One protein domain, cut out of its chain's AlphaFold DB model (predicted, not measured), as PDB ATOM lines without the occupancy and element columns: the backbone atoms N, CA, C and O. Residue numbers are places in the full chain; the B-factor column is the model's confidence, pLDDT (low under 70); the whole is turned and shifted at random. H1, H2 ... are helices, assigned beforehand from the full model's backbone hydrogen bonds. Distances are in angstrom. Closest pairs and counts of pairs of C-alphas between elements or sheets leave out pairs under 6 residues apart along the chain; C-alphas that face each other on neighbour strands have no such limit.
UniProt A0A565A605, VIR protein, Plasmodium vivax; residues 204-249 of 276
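Overview. This is residues 204 to 249 of the 276 residues of the protein "VIR protein" of Plasmodium vivax (UniProt A0A565A605). One long straight helix, H1, makes most of the length, and a short helix, H2, turns off past its end at a sharp corner, with a tail of residues 243 to 249 running on beyond it. The printed part has 46 residues with two named helices, H1 then H2, and no named strand; its class is all helix. It is extended, with a radius of gyration of the C-alphas of 18.8 A, and a rod in outline, spanning 61 by 19 by 12 A.

Along the chain. H1 takes residues 204 to 231 and is 40.3 A long, from C-alpha 204 at (-33.954, -22.204, -79.118) to C-alpha 231 at (-16.405, -24.336, -42.854). H2 takes residues 235 to 242 and ends with C-alpha 242 at (-20.730, -5.677, -35.601), 11.7 A from its first C-alpha.

Arrangement. H1 and H2 are close but not clearly touching; their closest C-alphas, those of Tyr 229 and Gly 235, are 7.1 A apart. Their lines are about perpendicular, at 82 degrees. In H1 every O i to N i+4 pair is within hydrogen-bond range; in H2, 3 of 4 are.

Size, cuts and confidence. The C-alphas farthest apart, those of Lys 204 and Asn 249, are 61.2 A apart. The printed part has no cut, and the link from H1 to H2 is tight. Residues 204 to 249 stand free. Mean pLDDT of the printed part is 70.6; residues 205 to 209 and 231 to 249 are under 70.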
ATOM      1  N   LYS A 204     -33.399 -22.082 -80.493       74.88
ATOM      2  CA  LYS A 204     -33.954 -22.204 -79.118       74.88
ATOM      3  C   LYS A 204     -33.097 -22.991 -78.113       74.88
ATOM      4  O   LYS A 204     -33.050 -22.657 -76.932       74.88
ATOM      5  N   SER A 205     -32.420 -24.037 -78.556       68.00
ATOM      6  CA  SER A 205     -31.504 -24.816 -77.726       68.00
ATOM      7  C   SER A 205     -30.273 -24.082 -77.236       68.00
ATOM      8  O   SER A 205     -29.784 -24.416 -76.170       68.00
ATOM      9  N   ASP A 206     -29.768 -23.106 -77.984       66.44
ATOM     10  CA  ASP A 206     -28.612 -22.315 -77.564       66.44
ATOM     11  C   ASP A 206     -29.024 -21.398 -76.419       66.44
ATOM     12  O   ASP A 206     -28.297 -21.266 -75.438       66.44
ATOM     13  N   LEU A 207     -30.249 -20.866 -76.471       69.25
ATOM     14  CA  LEU A 207     -30.851 -20.152 -75.351       69.25
ATOM     15  C   LEU A 207     -31.030 -21.086 -74.145       69.25
ATOM     16  O   LEU A 207     -30.604 -20.752 -73.045       69.25
ATOM     17  N   ALA A 208     -31.607 -22.275 -74.346       67.31
ATOM     18  CA  ALA A 208     -31.806 -23.246 -73.270       67.31
ATOM     19  C   ALA A 208     -30.479 -23.715 -72.646       67.31
ATOM     20  O   ALA A 208     -30.381 -23.797 -71.425       67.31
ATOM     21  N   ALA A 209     -29.451 -23.967 -73.459       67.50
ATOM     22  CA  ALA A 209     -28.116 -24.345 -73.007       67.50
ATOM     23  C   ALA A 209     -27.430 -23.197 -72.257       67.50
ATOM     24  O   ALA A 209     -26.883 -23.423 -71.183       67.50
ATOM     25  N   THR A 210     -27.526 -21.963 -72.761       72.56
ATOM     26  CA  THR A 210     -26.972 -20.768 -72.099       72.56
ATOM     27  C   THR A 210     -27.659 -20.507 -70.759       72.56
ATOM     28  O   THR A 210     -26.995 -20.257 -69.751       72.56
ATOM     29  N   ILE A 211     -28.989 -20.616 -70.721       76.44
ATOM     30  CA  ILE A 211     -29.783 -20.489 -69.497       76.44
ATOM     31  C   ILE A 211     -29.393 -21.599 -68.515       76.44
ATOM     32  O   ILE A 211     -29.057 -21.310 -67.368       76.44
ATOM     33  N   SER A 212     -29.367 -22.855 -68.965       75.94
ATOM     34  CA  SER A 212     -28.997 -24.004 -68.136       75.94
ATOM     35  C   SER A 212     -27.582 -23.866 -67.571       75.94
ATOM     36  O   SER A 212     -27.381 -24.089 -66.380       75.94
ATOM     37  N   LEU A 213     -26.607 -23.460 -68.388       81.69
ATOM     38  CA  LEU A 213     -25.228 -23.240 -67.956       81.69
ATOM     39  C   LEU A 213     -25.150 -22.135 -66.898       81.69
ATOM     40  O   LEU A 213     -24.492 -22.309 -65.875       81.69
ATOM     41  N   SER A 214     -25.875 -21.035 -67.109       86.56
ATOM     42  CA  SER A 214     -25.942 -19.930 -66.149       86.56
ATOM     43  C   SER A 214     -26.526 -20.387 -64.808       86.56
ATOM     44  O   SER A 214     -25.967 -20.076 -63.758       86.56
ATOM     45  N   PHE A 215     -27.595 -21.190 -64.818       88.00
ATOM     46  CA  PHE A 215     -28.167 -21.770 -63.597       88.00
ATOM     47  C   PHE A 215     -27.199 -22.726 -62.887       88.00
ATOM     48  O   PHE A 215     -27.066 -22.664 -61.662       88.00
ATOM     49  N   VAL A 216     -26.488 -23.580 -63.626       90.50
ATOM     50  CA  VAL A 216     -25.487 -24.497 -63.054       90.50
ATOM     51  C   VAL A 216     -24.325 -23.719 -62.424       90.50
ATOM     52  O   VAL A 216     -23.921 -24.019 -61.304       90.50
ATOM     53  N   LEU A 217     -23.827 -22.668 -63.078       91.94
ATOM     54  CA  LEU A 217     -22.763 -21.823 -62.525       91.94
ATOM     55  C   LEU A 217     -23.225 -21.067 -61.274       91.94
ATOM     56  O   LEU A 217     -22.528 -21.072 -60.260       91.94
ATOM     57  N   MET A 218     -24.420 -20.469 -61.305       93.06
ATOM     58  CA  MET A 218     -24.980 -19.747 -60.156       93.06
ATOM     59  C   MET A 218     -25.211 -20.668 -58.953       93.06
ATOM     60  O   MET A 218     -24.918 -20.294 -57.814       93.06
ATOM     61  N   THR A 219     -25.705 -21.885 -59.192       92.25
ATOM     62  CA  THR A 219     -25.891 -22.884 -58.132       92.25
ATOM     63  C   THR A 219     -24.551 -23.358 -57.574       92.25
ATOM     64  O   THR A 219     -24.388 -23.354 -56.355       92.25
ATOM     65  N   LEU A 220     -23.562 -23.662 -58.423       93.69
ATOM     66  CA  LEU A 220     -22.206 -24.023 -57.990       93.69
ATOM     67  C   LEU A 220     -21.574 -22.936 -57.114       93.69
ATOM     68  O   LEU A 220     -21.104 -23.236 -56.018       93.69
ATOM     69  N   ILE A 221     -21.622 -21.671 -57.545       92.81
ATOM     70  CA  ILE A 221     -21.101 -20.541 -56.761       92.81
ATOM     71  C   ILE A 221     -21.826 -20.446 -55.411       92.81
ATOM     72  O   ILE A 221     -21.181 -20.305 -54.373       92.81
ATOM     73  N   SER A 222     -23.154 -20.593 -55.400       93.00
ATOM     74  CA  SER A 222     -23.952 -20.561 -54.167       93.00
ATOM     75  C   SER A 222     -23.570 -21.686 -53.196       93.00
ATOM     76  O   SER A 222     -23.412 -21.436 -52.001       93.00
ATOM     77  N   PHE A 223     -23.355 -22.909 -53.689       89.94
ATOM     78  CA  PHE A 223     -22.896 -24.034 -52.867       89.94
ATOM     79  C   PHE A 223     -21.492 -23.806 -52.300       89.94
ATOM     80  O   PHE A 223     -21.268 -24.072 -51.118       89.94
ATOM     81  N   ILE A 224     -20.565 -23.263 -53.095       89.81
ATOM     82  CA  ILE A 224     -19.210 -22.914 -52.638       89.81
ATOM     83  C   ILE A 224     -19.272 -21.846 -51.533       89.81
ATOM     84  O   ILE A 224     -18.576 -21.960 -50.522       89.81
ATOM     85  N   LEU A 225     -20.137 -20.835 -51.672       87.62
ATOM     86  CA  LEU A 225     -20.346 -19.798 -50.655       87.62
ATOM     87  C   LEU A 225     -20.969 -20.352 -49.366       87.62
ATOM     88  O   LEU A 225     -20.518 -20.010 -48.277       87.62
ATOM     89  N   LEU A 226     -21.960 -21.242 -49.456       85.62
ATOM     90  CA  LEU A 226     -22.566 -21.879 -48.278       85.62
ATOM     91  C   LEU A 226     -21.581 -22.799 -47.550       85.62
ATOM     92  O   LEU A 226     -21.521 -22.802 -46.318       85.62
ATOM     93  N   TYR A 227     -20.793 -23.562 -48.305       84.62
ATOM     94  CA  TYR A 227     -19.769 -24.434 -47.745       84.62
ATOM     95  C   TYR A 227     -18.664 -23.612 -47.073       84.62
ATOM     96  O   TYR A 227     -18.340 -23.848 -45.914       84.62
ATOM     97  N   SER A 228     -18.146 -22.582 -47.743       79.38
ATOM     98  CA  SER A 228     -17.162 -21.677 -47.138       79.38
ATOM     99  C   SER A 228     -17.734 -20.885 -45.957       79.38
ATOM    100  O   SER A 228     -17.039 -20.703 -44.969       79.38
ATOM    101  N   TYR A 229     -19.006 -20.491 -45.952       75.62
ATOM    102  CA  TYR A 229     -19.622 -19.876 -44.771       75.62
ATOM    103  C   TYR A 229     -19.684 -20.834 -43.568       75.62
ATOM    104  O   TYR A 229     -19.456 -20.422 -42.430       75.62
ATOM    105  N   LYS A 230     -19.975 -22.120 -43.809       74.00
ATOM    106  CA  LYS A 230     -20.075 -23.141 -42.756       74.00
ATOM    107  C   LYS A 230     -18.711 -23.641 -42.262       74.00
ATOM    108  O   LYS A 230     -18.596 -23.981 -41.086       74.00
ATOM    109  N   PHE A 231     -17.705 -23.708 -43.136       63.62
ATOM    110  CA  PHE A 231     -16.405 -24.336 -42.854       63.62
ATOM    111  C   PHE A 231     -15.224 -23.358 -42.779       63.62
ATOM    112  O   PHE A 231     -14.194 -23.696 -42.199       63.62
ATOM    113  N   THR A 232     -15.358 -22.141 -43.299       55.88
ATOM    114  CA  THR A 232     -14.362 -21.079 -43.130       55.88
ATOM    115  C   THR A 232     -14.738 -20.253 -41.900       55.88
ATOM    116  O   THR A 232     -15.845 -19.735 -41.783       55.88
ATOM    117  N   SER A 233     -13.797 -20.134 -40.963       51.66
ATOM    118  CA  SER A 233     -13.878 -19.491 -39.638       51.66
ATOM    119  C   SER A 233     -14.159 -17.964 -39.653       51.66
ATOM    120  O   SER A 233     -13.530 -17.193 -38.928       51.66
ATOM    121  N   PHE A 234     -15.116 -17.484 -40.446       51.56
ATOM    122  CA  PHE A 234     -15.559 -16.085 -40.440       51.56
ATOM    123  C   PHE A 234     -16.871 -15.855 -39.678       51.56
ATOM    124  O   PHE A 234     -17.169 -14.709 -39.336       51.56
ATOM    125  N   GLY A 235     -17.605 -16.917 -39.323       55.41
ATOM    126  CA  GLY A 235     -18.775 -16.839 -38.436       55.41
ATOM    127  C   GLY A 235     -18.489 -16.116 -37.107       55.41
ATOM    128  O   GLY A 235     -19.219 -15.187 -36.754       55.41
ATOM    129  N   PRO A 236     -17.381 -16.427 -36.404       55.44
ATOM    130  CA  PRO A 236     -16.986 -15.681 -35.211       55.44
ATOM    131  C   PRO A 236     -16.494 -14.262 -35.531       55.44
ATOM    132  O   PRO A 236     -16.832 -13.332 -34.806       55.44
ATOM    133  N   TRP A 237     -15.768 -14.059 -36.637       51.25
ATOM    134  CA  TRP A 237     -15.101 -12.788 -36.960       51.25
ATOM    135  C   TRP A 237     -16.066 -11.649 -37.332       51.25
ATOM    136  O   TRP A 237     -15.902 -10.514 -36.874       51.25
ATOM    137  N   ILE A 238     -17.119 -11.945 -38.102       54.25
ATOM    138  CA  ILE A 238     -18.140 -10.947 -38.467       54.25
ATOM    139  C   ILE A 238     -19.009 -10.600 -37.245       54.25
ATOM    140  O   ILE A 238     -19.293  -9.424 -37.006       54.25
ATOM    141  N   SER A 239     -19.340 -11.591 -36.404       54.41
ATOM    142  CA  SER A 239     -20.070 -11.357 -35.147       54.41
ATOM    143  C   SER A 239     -19.285 -10.477 -34.165       54.41
ATOM    144  O   SER A 239     -19.867  -9.632 -33.483       54.41
ATOM    145  N   THR A 240     -17.952 -10.593 -34.149       53.44
ATOM    146  CA  THR A 240     -17.095  -9.770 -33.288       53.44
ATOM    147  C   THR A 240     -16.934  -8.328 -33.767       53.44
ATOM    148  O   THR A 240     -16.603  -7.472 -32.949       53.44
ATOM    149  N   LYS A 241     -17.192  -8.023 -35.049       55.03
ATOM    150  CA  LYS A 241     -16.979  -6.674 -35.607       55.03
ATOM    151  C   LYS A 241     -18.243  -5.800 -35.637       55.03
ATOM    152  O   LYS A 241     -18.119  -4.581 -35.669       55.03
ATOM    153  N   LEU A 242     -19.440  -6.394 -35.572       55.94
ATOM    154  CA  LEU A 242     -20.730  -5.677 -35.601       55.94
ATOM    155  C   LEU A 242     -21.487  -5.640 -34.257       55.94
ATOM    156  O   LEU A 242     -22.486  -4.933 -34.149       55.94
ATOM    157  N   GLY A 243     -21.028  -6.338 -33.210       49.28
ATOM    158  CA  GLY A 243     -21.765  -6.461 -31.946       49.28
ATOM    159  C   GLY A 243     -20.936  -6.150 -30.703       49.28
ATOM    160  O   GLY A 243     -20.324  -7.039 -30.118       49.28
ATOM    161  N   GLY A 244     -20.974  -4.897 -30.241       55.75
ATOM    162  CA  GLY A 244     -20.451  -4.497 -28.934       55.75
ATOM    163  C   GLY A 244     -21.081  -5.312 -27.796       55.75
ATOM    164  O   GLY A 244     -22.237  -5.103 -27.425       55.75
ATOM    165  N   LYS A 245     -20.287  -6.214 -27.209       51.94
ATOM    166  CA  LYS A 245     -20.651  -7.251 -26.221       51.94
ATOM    167  C   LYS A 245     -21.178  -6.741 -24.859       51.94
ATOM    168  O   LYS A 245     -21.324  -7.522 -23.930       51.94
ATOM    169  N   ASN A 246     -21.495  -5.449 -24.725       54.47
ATOM    170  CA  ASN A 246     -21.897  -4.815 -23.459       54.47
ATOM    171  C   ASN A 246     -23.375  -4.385 -23.370       54.47
ATOM    172  O   ASN A 246     -23.792  -3.899 -22.317       54.47
ATOM    173  N   ARG A 247     -24.196  -4.538 -24.425       55.53
ATOM    174  CA  ARG A 247     -25.614  -4.108 -24.377       55.53
ATOM    175  C   ARG A 247     -26.599  -5.185 -23.907       55.53
ATOM    176  O   ARG A 247     -27.555  -4.830 -23.224       55.53
ATOM    177  N   THR A 248     -26.355  -6.468 -24.174       56.00
ATOM    178  CA  THR A 248     -27.260  -7.569 -23.778       56.00
ATOM    179  C   THR A 248     -27.278  -7.797 -22.263       56.00
ATOM    180  O   THR A 248     -28.348  -7.785 -21.661       56.00
ATOM    181  N   ASN A 249     -26.110  -7.803 -21.606       57.41
ATOM    182  CA  ASN A 249     -26.009  -7.902 -20.139       57.41
ATOM    183  C   ASN A 249     -26.717  -6.758 -19.383       57.41
ATOM    184  O   ASN A 249     -27.088  -6.912 -18.219       57.41
TER     185      ASN A 249